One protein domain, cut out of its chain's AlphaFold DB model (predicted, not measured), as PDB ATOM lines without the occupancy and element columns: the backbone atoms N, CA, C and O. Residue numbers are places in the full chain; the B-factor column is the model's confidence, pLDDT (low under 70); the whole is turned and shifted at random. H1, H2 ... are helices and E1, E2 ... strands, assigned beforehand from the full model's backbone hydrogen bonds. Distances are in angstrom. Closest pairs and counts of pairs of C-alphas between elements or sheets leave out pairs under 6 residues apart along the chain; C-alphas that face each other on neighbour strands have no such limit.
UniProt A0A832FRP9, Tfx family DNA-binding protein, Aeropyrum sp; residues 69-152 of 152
ATOM      1  N   ALA A  69      20.608  20.926  -9.674       91.06
ATOM      2  CA  ALA A  69      19.552  21.207  -8.723       91.06
ATOM      3  C   ALA A  69      19.018  19.908  -8.123       91.06
ATOM      4  O   ALA A  69      19.043  18.843  -8.747       91.06
ATOM      5  N   LYS A  70      18.512  20.029  -6.898       92.81
ATOM      6  CA  LYS A  70      17.951  18.944  -6.102       92.81
ATOM      7  C   LYS A  70      16.582  19.365  -5.586       92.81
ATOM      8  O   LYS A  70      16.440  20.441  -5.011       92.81
ATOM      9  N   VAL A  71      15.591  18.492  -5.740       92.44
ATOM     10  CA  VAL A  71      14.242  18.676  -5.194       92.44
ATOM     11  C   VAL A  71      13.894  17.479  -4.325       92.44
ATOM     12  O   VAL A  71      13.801  16.353  -4.805       92.44
ATOM     13  N   GLU A  72      13.693  17.719  -3.034       92.62
ATOM     14  CA  GLU A  72      13.224  16.694  -2.102       92.62
ATOM     15  C   GLU A  72      11.704  16.712  -2.054       92.62
ATOM     16  O   GLU A  72      11.115  17.761  -1.813       92.62
ATOM     17  N   ILE A  73      11.069  15.569  -2.277       91.75
ATOM     18  CA  ILE A  73       9.622  15.374  -2.243       91.75
ATOM     19  C   ILE A  73       9.313  14.458  -1.069       91.75
ATOM     20  O   ILE A  73       9.855  13.353  -0.966       91.75
ATOM     21  N   LYS A  74       8.458  14.931  -0.166       90.69
ATOM     22  CA  LYS A  74       8.119  14.180   1.042       90.69
ATOM     23  C   LYS A  74       6.946  13.247   0.782       90.69
ATOM     24  O   LYS A  74       6.049  13.544  -0.005       90.69
ATOM     25  N   LYS A  75       6.913  12.141   1.517       90.44
ATOM     26  CA  LYS A  75       5.728  11.294   1.614       90.44
ATOM     27  C   LYS A  75       4.515  12.135   2.036       90.44
ATOM     28  O   LYS A  75       4.605  12.944   2.957       90.44
ATOM     29  N   GLY A  76       3.382  11.910   1.381       89.56
ATOM     30  CA  GLY A  76       2.131  12.640   1.570       89.56
ATOM     31  C   GLY A  76       2.028  13.922   0.741       89.56
ATOM     32  O   GLY A  76       0.975  14.561   0.752       89.56
ATOM     33  N   GLU A  77       3.082  14.304   0.015       91.62
ATOM     34  CA  GLU A  77       3.046  15.455  -0.882       91.62
ATOM     35  C   GLU A  77       2.216  15.146  -2.136       91.62
ATOM     36  O   GLU A  77       2.265  14.039  -2.673       91.62
ATOM     37  N   ASN A  78       1.442  16.130  -2.599       93.31
ATOM     38  CA  ASN A  78       0.628  15.987  -3.802       93.31
ATOM     39  C   ASN A  78       1.513  15.904  -5.055       93.31
ATOM     40  O   ASN A  78       2.392  16.748  -5.255       93.31
ATOM     41  N   THR A  79       1.227  14.938  -5.926       90.94
ATOM     42  CA  THR A  79       2.027  14.656  -7.126       90.94
ATOM     43  C   THR A  79       2.144  15.877  -8.045       90.94
ATOM     44  O   THR A  79       3.240  16.224  -8.479       90.94
ATOM     45  N   TYR A  80       1.049  16.603  -8.296       91.50
ATOM     46  CA  TYR A  80       1.064  17.784  -9.168       91.50
ATOM     47  C   TYR A  80       1.850  18.949  -8.564       91.50
ATOM     48  O   TYR A  80       2.546  19.664  -9.288       91.50
ATOM     49  N   ILE A  81       1.754  19.151  -7.246       92.38
ATOM     50  CA  ILE A  81       2.523  20.187  -6.542       92.38
ATOM     51  C   ILE A  81       4.020  19.871  -6.626       92.38
ATOM     52  O   ILE A  81       4.812  20.750  -6.973       92.38
ATOM     53  N   ALA A  82       4.391  18.612  -6.390       92.81
ATOM     54  CA  ALA A  82       5.769  18.154  -6.489       92.81
ATOM     55  C   ALA A  82       6.341  18.383  -7.900       92.81
ATOM     56  O   ALA A  82       7.423  18.951  -8.043       92.81
ATOM     57  N   VAL A  83       5.584  18.042  -8.948       92.94
ATOM     58  CA  VAL A  83       6.006  18.239 -10.347       92.94
ATOM     59  C   VAL A  83       6.178  19.713 -10.688       92.94
ATOM     60  O   VAL A  83       7.195  20.095 -11.264       92.94
ATOM     61  N   LYS A  84       5.240  20.576 -10.279       93.12
ATOM     62  CA  LYS A  84       5.383  22.027 -10.466       93.12
ATOM     63  C   LYS A  84       6.658  22.560  -9.810       93.12
ATOM     64  O   LYS A  84       7.321  23.417 -10.391       93.12
ATOM     65  N   ARG A  85       7.025  22.043  -8.632       93.75
ATOM     66  CA  ARG A  85       8.278  22.413  -7.961       93.75
ATOM     67  C   ARG A  85       9.502  21.954  -8.754       93.75
ATOM     68  O   ARG A  85      10.407  22.759  -8.927       93.75
ATOM     69  N   ILE A  86       9.507  20.732  -9.294       92.44
ATOM     70  CA  ILE A  86      10.594  20.240 -10.164       92.44
ATOM     71  C   ILE A  86      10.783  21.162 -11.372       92.44
ATOM     72  O   ILE A  86      11.896  21.620 -11.621       92.44
ATOM     73  N   LEU A  87       9.700  21.477 -12.092       91.69
ATOM     74  CA  LEU A  87       9.752  22.352 -13.268       91.69
ATOM     75  C   LEU A  87      10.279  23.748 -12.913       91.69
ATOM     76  O   LEU A  87      11.092  24.318 -13.637       91.69
ATOM     77  N   ARG A  88       9.838  24.297 -11.776       92.88
ATOM     78  CA  ARG A  88      10.309  25.596 -11.289       92.88
ATOM     79  C   ARG A  88      11.800  25.574 -10.961       92.88
ATOM     80  O   ARG A  88      12.505  26.481 -11.385       92.88
ATOM     81  N   GLU A  89      12.285  24.555 -10.253       93.44
ATOM     82  CA  GLU A  89      13.713  24.458  -9.928       93.44
ATOM     83  C   GLU A  89      14.581  24.221 -11.171       93.44
ATOM     84  O   GLU A  89      15.671  24.781 -11.262       93.44
ATOM     85  N   ALA A  90      14.087  23.485 -12.171       91.69
ATOM     86  CA  ALA A  90      14.772  23.352 -13.457       91.69
ATOM     87  C   ALA A  90      14.913  24.704 -14.174       91.69
ATOM     88  O   ALA A  90      16.004  25.066 -14.620       91.69
ATOM     89  N   ASN A  91      13.829  25.485 -14.211       91.94
ATOM     90  CA  ASN A  91      13.838  26.828 -14.786       91.94
ATOM     91  C   ASN A  91      14.776  27.772 -14.018       91.94
ATOM     92  O   ASN A  91      15.539  28.509 -14.641       91.94
ATOM     93  N   ASN A  92      14.780  27.715 -12.680       92.50
ATOM     94  CA  ASN A  92      15.698  28.490 -11.834       92.50
ATOM     95  C   ASN A  92      17.166  28.135 -12.110       92.50
ATOM     96  O   ASN A  92      18.021  29.017 -12.179       92.50
ATOM     97  N   ALA A  93      17.449  26.848 -12.328       90.19
ATOM     98  CA  ALA A  93      18.766  26.349 -12.713       90.19
ATOM     99  C   ALA A  93      19.125  26.631 -14.188       90.19
ATOM    100  O   ALA A  93      20.217  26.269 -14.624       90.19
ATOM    101  N   LYS A  94      18.234  27.284 -14.953       91.19
ATOM    102  CA  LYS A  94      18.368  27.567 -16.393       91.19
ATOM    103  C   LYS A  94      18.584  26.307 -17.238       91.19
ATOM    104  O   LYS A  94      19.280  26.341 -18.251       91.19
ATOM    105  N   VAL A  95      17.972  25.197 -16.827       90.88
ATOM    106  CA  VAL A  95      18.026  23.912 -17.529       90.88
ATOM    107  C   VAL A  95      16.701  23.665 -18.230       90.88
ATOM    108  O   VAL A  95      15.640  23.682 -17.608       90.88
ATOM    109  N   LYS A  96      16.764  23.364 -19.528       87.75
ATOM    110  CA  LYS A  96      15.609  22.855 -20.263       87.75
ATOM    111  C   LYS A  96      15.510  21.349 -20.037       87.75
ATOM    112  O   LYS A  96      16.386  20.609 -20.475       87.75
ATOM    113  N   LEU A  97      14.459  20.912 -19.348       89.12
ATOM    114  CA  LEU A  97      14.190  19.489 -19.166       89.12
ATOM    115  C   LEU A  97      13.843  18.841 -20.507       89.12
ATOM    116  O   LEU A  97      13.171  19.455 -21.340       89.12
ATOM    117  N   LYS A  98      14.310  17.608 -20.694       87.69
ATOM    118  CA  LYS A  98      13.939  16.783 -21.850       87.69
ATOM    119  C   LYS A  98      12.520  16.237 -21.715       87.69
ATOM    120  O   LYS A  98      11.779  16.227 -22.687       87.69
ATOM    121  N   GLU A  99      12.164  15.855 -20.494       86.69
ATOM    122  CA  GLU A  99      10.874  15.261 -20.158       86.69
ATOM    123  C   GLU A  99       9.795  16.329 -19.960       86.69
ATOM    124  O   GLU A  99      10.018  17.389 -19.359       86.69
ATOM    125  N   HIS A 100       8.589  16.016 -20.411       87.75
ATOM    126  CA  HIS A 100       7.403  16.834 -20.234       87.75
ATOM    127  C   HIS A 100       6.672  16.511 -18.926       87.75
ATOM    128  O   HIS A 100       6.857  15.481 -18.283       87.75
ATOM    129  N   MET A 101       5.777  17.416 -18.524       87.81
ATOM    130  CA  MET A 101       5.024  17.291 -17.274       87.81
ATOM    131  C   MET A 101       4.298  15.934 -17.104       87.81
ATOM    132  O   MET A 101       4.392  15.382 -16.007       87.81
ATOM    133  N   PRO A 102       3.616  15.364 -18.124       89.62
ATOM    134  CA  PRO A 102       2.960  14.058 -17.993       89.62
ATOM    135  C   PRO A 102       3.940  12.912 -17.709       89.62
ATOM    136  O   PRO A 102       3.670  12.081 -16.847       89.62
ATOM    137  N   GLU A 103       5.110  12.914 -18.349       90.06
ATOM    138  CA  GLU A 103       6.141  11.879 -18.175       90.06
ATOM    139  C   GLU A 103       6.710  11.902 -16.749       90.06
ATOM    140  O   GLU A 103       6.851  10.865 -16.095       90.06
ATOM    141  N   ILE A 104       6.944  13.107 -16.212       90.44
ATOM    142  CA  ILE A 104       7.401  13.293 -14.829       90.44
ATOM    143  C   ILE A 104       6.322  12.833 -13.832       90.44
ATOM    144  O   ILE A 104       6.637  12.234 -12.801       90.44
ATOM    145  N   ILE A 105       5.042  13.087 -14.123       91.06
ATOM    146  CA  ILE A 105       3.927  12.605 -13.299       91.06
ATOM    147  C   ILE A 105       3.913  11.072 -13.281       91.06
ATOM    148  O   ILE A 105       3.907  10.471 -12.204       91.06
ATOM    149  N   ASP A 106       3.947  10.438 -14.451       90.62
ATOM    150  CA  ASP A 106       3.857   8.985 -14.579       90.62
ATOM    151  C   ASP A 106       5.013   8.278 -13.868       90.62
ATOM    152  O   ASP A 106       4.801   7.285 -13.156       90.62
ATOM    153  N   ILE A 107       6.236   8.808 -13.975       88.88
ATOM    154  CA  ILE A 107       7.380   8.202 -13.297       88.88
ATOM    155  C   ILE A 107       7.310   8.363 -11.776       88.88
ATOM    156  O   ILE A 107       7.631   7.420 -11.048       88.88
ATOM    157  N   LEU A 108       6.852   9.517 -11.279       88.50
ATOM    158  CA  LEU A 108       6.685   9.744  -9.843       88.50
ATOM    159  C   LEU A 108       5.659   8.779  -9.258       88.50
ATOM    160  O   LEU A 108       5.922   8.176  -8.218       88.50
ATOM    161  N   LYS A 109       4.543   8.555  -9.958       89.19
ATOM    162  CA  LYS A 109       3.534   7.562  -9.563       89.19
ATOM    163  C   LYS A 109       4.111   6.150  -9.556       89.19
ATOM    164  O   LYS A 109       3.933   5.408  -8.590       89.19
ATOM    165  N   ARG A 110       4.857   5.781 -10.602       88.00
ATOM    166  CA  ARG A 110       5.442   4.441 -10.756       88.00
ATOM    167  C   ARG A 110       6.504   4.121  -9.703       88.00
ATOM    168  O   ARG A 110       6.578   2.993  -9.216       88.00
ATOM    169  N   ILE A 111       7.357   5.090  -9.387       85.31
ATOM    170  CA  ILE A 111       8.480   4.921  -8.459       85.31
ATOM    171  C   ILE A 111       8.028   5.126  -7.017       85.31
ATOM    172  O   ILE A 111       8.356   4.316  -6.146       85.31
ATOM    173  N   GLY A 112       7.298   6.213  -6.784       82.06
ATOM    174  CA  GLY A 112       6.894   6.672  -5.467       82.06
ATOM    175  C   GLY A 112       5.712   5.925  -4.869       82.06
ATOM    176  O   GLY A 112       5.590   5.865  -3.643       82.06
ATOM    177  N   GLY A 113       4.862   5.361  -5.734       85.19
ATOM    178  CA  GLY A 113       3.497   4.988  -5.389       85.19
ATOM    179  C   GLY A 113       2.639   6.232  -5.166       85.19
ATOM    180  O   GLY A 113       3.103   7.216  -4.588       85.19
ATOM    181  N   GLU A 114       1.386   6.182  -5.600       85.75
ATOM    182  CA  GLU A 114       0.417   7.252  -5.382       85.75
ATOM    183  C   GLU A 114      -0.869   6.680  -4.790       85.75
ATOM    184  O   GLU A 114      -1.348   5.636  -5.232       85.75
ATOM    185  N   GLU A 115      -1.420   7.386  -3.810       87.00
ATOM    186  CA  GLU A 115      -2.724   7.122  -3.211       87.00
ATOM    187  C   GLU A 115      -3.433   8.467  -3.023       87.00
ATOM    188  O   GLU A 115      -2.847   9.417  -2.502       87.00
ATOM    189  N   ASP A 116      -4.655   8.592  -3.548       86.75
ATOM    190  CA  ASP A 116      -5.456   9.826  -3.517       86.75
ATOM    191  C   ASP A 116      -4.705  11.096  -3.975       86.75
ATOM    192  O   ASP A 116      -4.836  12.184  -3.407       86.75
ATOM    193  N   GLY A 117      -3.869  10.968  -5.012       85.31
ATOM    194  CA  GLY A 117      -3.100  12.089  -5.562       85.31
ATOM    195  C   GLY A 117      -1.864  12.489  -4.746       85.31
ATOM    196  O   GLY A 117      -1.285  13.551  -5.001       85.31
ATOM    197  N   LYS A 118      -1.479  11.691  -3.741       89.31
ATOM    198  CA  LYS A 118      -0.326  11.922  -2.861       89.31
ATOM    199  C   LYS A 118       0.698  10.804  -2.983       89.31
ATOM    200  O   LYS A 118       0.351   9.638  -3.133       89.31
ATOM    201  N   LEU A 119       1.973  11.163  -2.871       89.88
ATOM    202  CA  LEU A 119       3.077  10.214  -2.975       89.88
ATOM    203  C   LEU A 119       3.273   9.424  -1.681       89.88
ATOM    204  O   LEU A 119       3.295   9.982  -0.585       89.88
ATOM    205  N   ASN A 120       3.503   8.120  -1.807       88.62
ATOM    206  CA  ASN A 120       3.580   7.210  -0.659       88.62
ATOM    207  C   ASN A 120       4.995   7.028  -0.095       88.62
ATOM    208  O   ASN A 120       5.170   6.364   0.933       88.62
ATOM    209  N   THR A 121       6.004   7.626  -0.726       87.44
ATOM    210  CA  THR A 121       7.411   7.527  -0.321       87.44
ATOM    211  C   THR A 121       8.141   8.856  -0.480       87.44
ATOM    212  O   THR A 121       7.693   9.748  -1.196       87.44
ATOM    213  N   ASN A 122       9.277   8.988   0.208       89.75
ATOM    214  CA  ASN A 122      10.179  10.120   0.040       89.75
ATOM    215  C   ASN A 122      11.018   9.927  -1.230       89.75
ATOM    216  O   ASN A 122      11.623   8.867  -1.426       89.75
ATOM    217  N   ILE A 123      11.076  10.953  -2.073       91.25
ATOM    218  CA  ILE A 123      11.778  10.917  -3.357       91.25
ATOM    219  C   ILE A 123      12.698  12.126  -3.439       91.25
ATOM    220  O   ILE A 123      12.276  13.249  -3.181       91.25
ATOM    221  N   ILE A 124      13.948  11.907  -3.828       91.94
ATOM    222  CA  ILE A 124      14.850  12.981  -4.225       91.94
ATOM    223  C   ILE A 124      14.953  12.976  -5.741       91.94
ATOM    224  O   ILE A 124      15.217  11.940  -6.353       91.94
ATOM    225  N   VAL A 125      14.744  14.144  -6.330       92.25
ATOM    226  CA  VAL A 125      14.863  14.382  -7.760       92.25
ATOM    227  C   VAL A 125      16.106  15.228  -8.006       92.25
ATOM    228  O   VAL A 125      16.223  16.327  -7.465       92.25
ATOM    229  N   TYR A 126      17.024  14.718  -8.821       93.25
ATOM    230  CA  TYR A 126      18.229  15.420  -9.256       93.25
ATOM    231  C   TYR A 126      18.090  15.829 -10.715       93.25
ATOM    232  O   TYR A 126      17.814  14.989 -11.573       93.25
ATOM    233  N   ILE A 127      18.312  17.111 -10.988       92.75
ATOM    234  CA  ILE A 127      18.255  17.690 -12.330       92.75
ATOM    235  C   ILE A 127      19.688  17.827 -12.842       92.75
ATOM    236  O   ILE A 127      20.528  18.456 -12.191       92.75
ATOM    237  N   GLN A 128      19.981  17.219 -13.989       91.38
ATOM    238  CA  GLN A 128      21.311  17.248 -14.594       91.38
ATOM    239  C   GLN A 128      21.481  18.410 -15.579       91.38
ATOM    240  O   GLN A 128      20.518  19.030 -16.026       91.38
ATOM    241  N   LYS A 129      22.739  18.685 -15.944       87.56
ATOM    242  CA  LYS A 129      23.116  19.732 -16.912       87.56
ATOM    243  C   LYS A 129      22.528  19.521 -18.306       87.56
ATOM    244  O   LYS A 129      22.267  20.495 -19.000       87.56
ATOM    245  N   ASP A 130      22.348  18.272 -18.715       87.62
ATOM    246  CA  ASP A 130      21.847  17.913 -20.042       87.62
ATOM    247  C   ASP A 130      20.310  17.945 -20.135       87.62
ATOM    248  O   ASP A 130      19.762  17.659 -21.194       87.62
ATOM    249  N   GLY A 131      19.613  18.275 -19.041       85.19
ATOM    250  CA  GLY A 131      18.152  18.253 -18.979       85.19
ATOM    251  C   GLY A 131      17.548  16.906 -18.585       85.19
ATOM    252  O   GLY A 131      16.320  16.801 -18.532       85.19
ATOM    253  N   SER A 132      18.374  15.894 -18.290       88.88
ATOM    254  CA  SER A 132      17.927  14.612 -17.740       88.88
ATOM    255  C   SER A 132      17.587  14.714 -16.248       88.88
ATOM    256  O   SER A 132      18.053  15.606 -15.525       88.88
ATOM    257  N   ILE A 133      16.760  13.780 -15.773       89.38
ATOM    258  CA  ILE A 133      16.286  13.742 -14.387       89.38
ATOM    259  C   ILE A 133      16.578  12.368 -13.786       89.38
ATOM    260  O   ILE A 133      16.291  11.331 -14.383       89.38
ATOM    261  N   ASN A 134      17.119  12.358 -12.567       89.56
ATOM    262  CA  ASN A 134      17.312  11.139 -11.785       89.56
ATOM    263  C   ASN A 134      16.421  11.160 -10.550       89.56
ATOM    264  O   ASN A 134      16.454  12.113  -9.772       89.56
ATOM    265  N   LEU A 135      15.656  10.088 -10.353       88.62
ATOM    266  CA  LEU A 135      14.784   9.912  -9.199       88.62
ATOM    267  C   LEU A 135      15.352   8.827  -8.287       88.62
ATOM    268  O   LEU A 135      15.592   7.693  -8.713       88.62
ATOM    269  N   ILE A 136      15.539   9.180  -7.019       87.81
ATOM    270  CA  ILE A 136      16.068   8.292  -5.986       87.81
ATOM    271  C   ILE A 136      15.045   8.214  -4.856       87.81
ATOM    272  O   ILE A 136      14.741   9.208  -4.200       87.81
ATOM    273  N   THR A 137      14.502   7.020  -4.610       84.38
ATOM    274  CA  THR A 137      13.612   6.796  -3.461       84.38
ATOM    275  C   THR A 137      14.423   6.620  -2.190       84.38
ATOM    276  O   THR A 137      15.347   5.800  -2.171       84.38
ATOM    277  N   ILE A 138      14.009   7.267  -1.105       75.25
ATOM    278  CA  ILE A 138      14.530   6.997   0.233       75.25
ATOM    279  C   ILE A 138      13.544   6.051   0.934       75.25
ATOM    280  O   ILE A 138      12.462   6.483   1.335       75.25
ATOM    281  N   PRO A 139      13.850   4.748   1.067       63.41
ATOM    282  CA  PRO A 139      12.959   3.837   1.770       63.41
ATOM    283  C   PRO A 139      12.905   4.160   3.273       63.41
ATOM    284  O   PRO A 139      13.935   4.187   3.940       63.41
ATOM    285  N   ASP A 140      11.693   4.279   3.830       52.72
ATOM    286  CA  ASP A 140      11.434   4.597   5.253       52.72
ATOM    287  C   ASP A 140      12.027   3.583   6.258       52.72
ATOM    288  O   ASP A 140      12.108   3.838   7.459       52.72
ATOM    289  N   LYS A 141      12.462   2.407   5.792       42.19
ATOM    290  CA  LYS A 141      13.169   1.409   6.605       42.19
ATOM    291  C   LYS A 141      14.544   1.162   5.991       42.19
ATOM    292  O   LYS A 141      14.612   0.673   4.863       42.19
ATOM    293  N   LYS A 142      15.612   1.384   6.780       40.84
ATOM    294  CA  LYS A 142      17.067   1.156   6.530       40.84
ATOM    295  C   LYS A 142      17.477  -0.208   5.905       40.84
ATOM    296  O   LYS A 142      18.657  -0.525   5.843       40.84
ATOM    297  N   LYS A 143      16.536  -1.060   5.478       35.12
ATOM    298  CA  LYS A 143      16.743  -2.426   4.965       35.12
ATOM    299  C   LYS A 143      16.181  -2.681   3.557       35.12
ATOM    300  O   LYS A 143      16.181  -3.834   3.127       35.12
ATOM    301  N   ARG A 144      15.695  -1.668   2.829       50.94
ATOM    302  CA  ARG A 144      15.305  -1.821   1.414       50.94
ATOM    303  C   ARG A 144      16.340  -1.174   0.499       50.94
ATOM    304  O   ARG A 144      16.869  -0.115   0.804       50.94
ATOM    305  N   ILE A 145      16.627  -1.859  -0.601       55.72
ATOM    306  CA  ILE A 145      17.519  -1.387  -1.660       55.72
ATOM    307  C   ILE A 145      16.845  -0.160  -2.304       55.72
ATOM    308  O   ILE A 145      15.682  -0.290  -2.704       55.72
ATOM    309  N   PRO A 146      17.508   1.011  -2.375       56.41
ATOM    310  CA  PRO A 146      16.952   2.181  -3.049       56.41
ATOM    311  C   PRO A 146      16.654   1.859  -4.515       56.41
ATOM    312  O   PRO A 146      17.457   1.204  -5.182       56.41
ATOM    313  N   LYS A 147      15.508   2.315  -5.026       63.09
ATOM    314  CA  LYS A 147      15.240   2.307  -6.465       63.09
ATOM    315  C   LYS A 147      15.838   3.578  -7.060       63.09
ATOM    316  O   LYS A 147      15.541   4.673  -6.583       63.09
ATOM    317  N   VAL A 148      16.673   3.408  -8.080       64.94
ATOM    318  CA  VAL A 148      17.232   4.496  -8.887       64.94
ATOM    319  C   VAL A 148      16.627   4.379 -10.278       64.94
ATOM    320  O   VAL A 148      16.622   3.289 -10.852       64.94
ATOM    321  N   CYS A 149      16.093   5.477 -10.798       65.50
ATOM    322  CA  CYS A 149      15.606   5.556 -12.167       65.50
ATOM    323  C   CYS A 149      16.136   6.827 -12.827       65.50
ATOM    324  O   CYS A 149      16.124   7.895 -12.210       65.50
ATOM    325  N   THR A 150      16.592   6.688 -14.067       60.38
ATOM    326  CA  THR A 150      17.134   7.766 -14.893       60.38
ATOM    327  C   THR A 150      16.238   7.916 -16.115       60.38
ATOM    328  O   THR A 150      15.950   6.921 -16.778       60.38
ATOM    329  N   LEU A 151      15.802   9.142 -16.390       53.88
ATOM    330  CA  LEU A 151      15.132   9.534 -17.633       53.88
ATOM    331  C   LEU A 151      16.129  10.322 -18.481       53.88
ATOM    332  O   LEU A 151      16.849  11.145 -17.919       53.88
ATOM    333  N   SER A 152      16.250  10.019 -19.775       49.09
ATOM    334  CA  SER A 152      17.335  10.488 -20.657       49.09
ATOM    335  C   SER A 152      16.836  10.968 -21.999       49.09
ATOM    336  O   SER A 152      15.979  10.272 -22.575       49.09
TER     337      SER A 152
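AT A GLANCE: This is residues 69 to 152 of the 152 residues of the protein "Tfx family DNA-binding protein" of Aeropyrum sp (UniProt A0A832FRP9). A twisted sheet of four strands has two helices packed over one face and its other face bare; H1 covers E1 and E2, while H2 covers mainly E3. The printed part has 84 residues with two named helices and four named strands, in the order E1, H1, H2, E2, E3, E4. The sheet runs E1, E2, E3, E4, all antiparallel, and E2, E3 and E4 form a meander, each strand the antiparallel neighbour of the one before. The class is mixed, in two layers, helices on one face of a sheet; the whole is compact, with a radius of gyration of the C-alphas of 12.1 A and spans of 35 by 26 by 18 A.

HOW THE PARTS SIT: Start at E1, residues 69 to 73, antiparallel to E2, residues 122 to 128; N 71 and O 125 are within hydrogen-bond range at 2.8 A. H1, residues 79 to 92, is on the sheet at a height of 9.2 A, along E1 at 14 degrees on the local plane; their closest C-alphas, of Ile 86 and Val 71, are 6.4 A apart. H2, residues 101 to 112, is on the same face at a height of 9.1 A, along E3, residues 133 to 138, at 24 degrees on the local plane. With residues 79 to 83 alone H1 touches H2, at a steep tilt of 59 degrees, opposite ways; the closest C-alphas, of Val 83 and Ile 105, are 6.7 A apart. In H1 and H2 every O i to N i+4 pair is within hydrogen-bond range. In the hairpin E2 and E3, find N 124 and O 136 at 2.8 A; in the hairpin of E3 and E4, residues 148 to 151, N 135 and O 149 at 2.9 A.

IN THESE COORDINATES: Find C-alpha 69 at (19.552, 21.207, -8.723), where E1 begins, 13.2 A long. H1 is 20.0 A long, H2 16.0 A, E2 19.7 A and E3 16.2 A. E4, 10.3 A, ends at C-alpha 151 at (15.132, 9.534, -17.633).

THE WHOLE: The C-alphas farthest apart, of Lys 94 and Lys 143, are 36.9 A apart. The printed part has no cut and no long link. Look to residues 139 to 152 for pLDDT under 70.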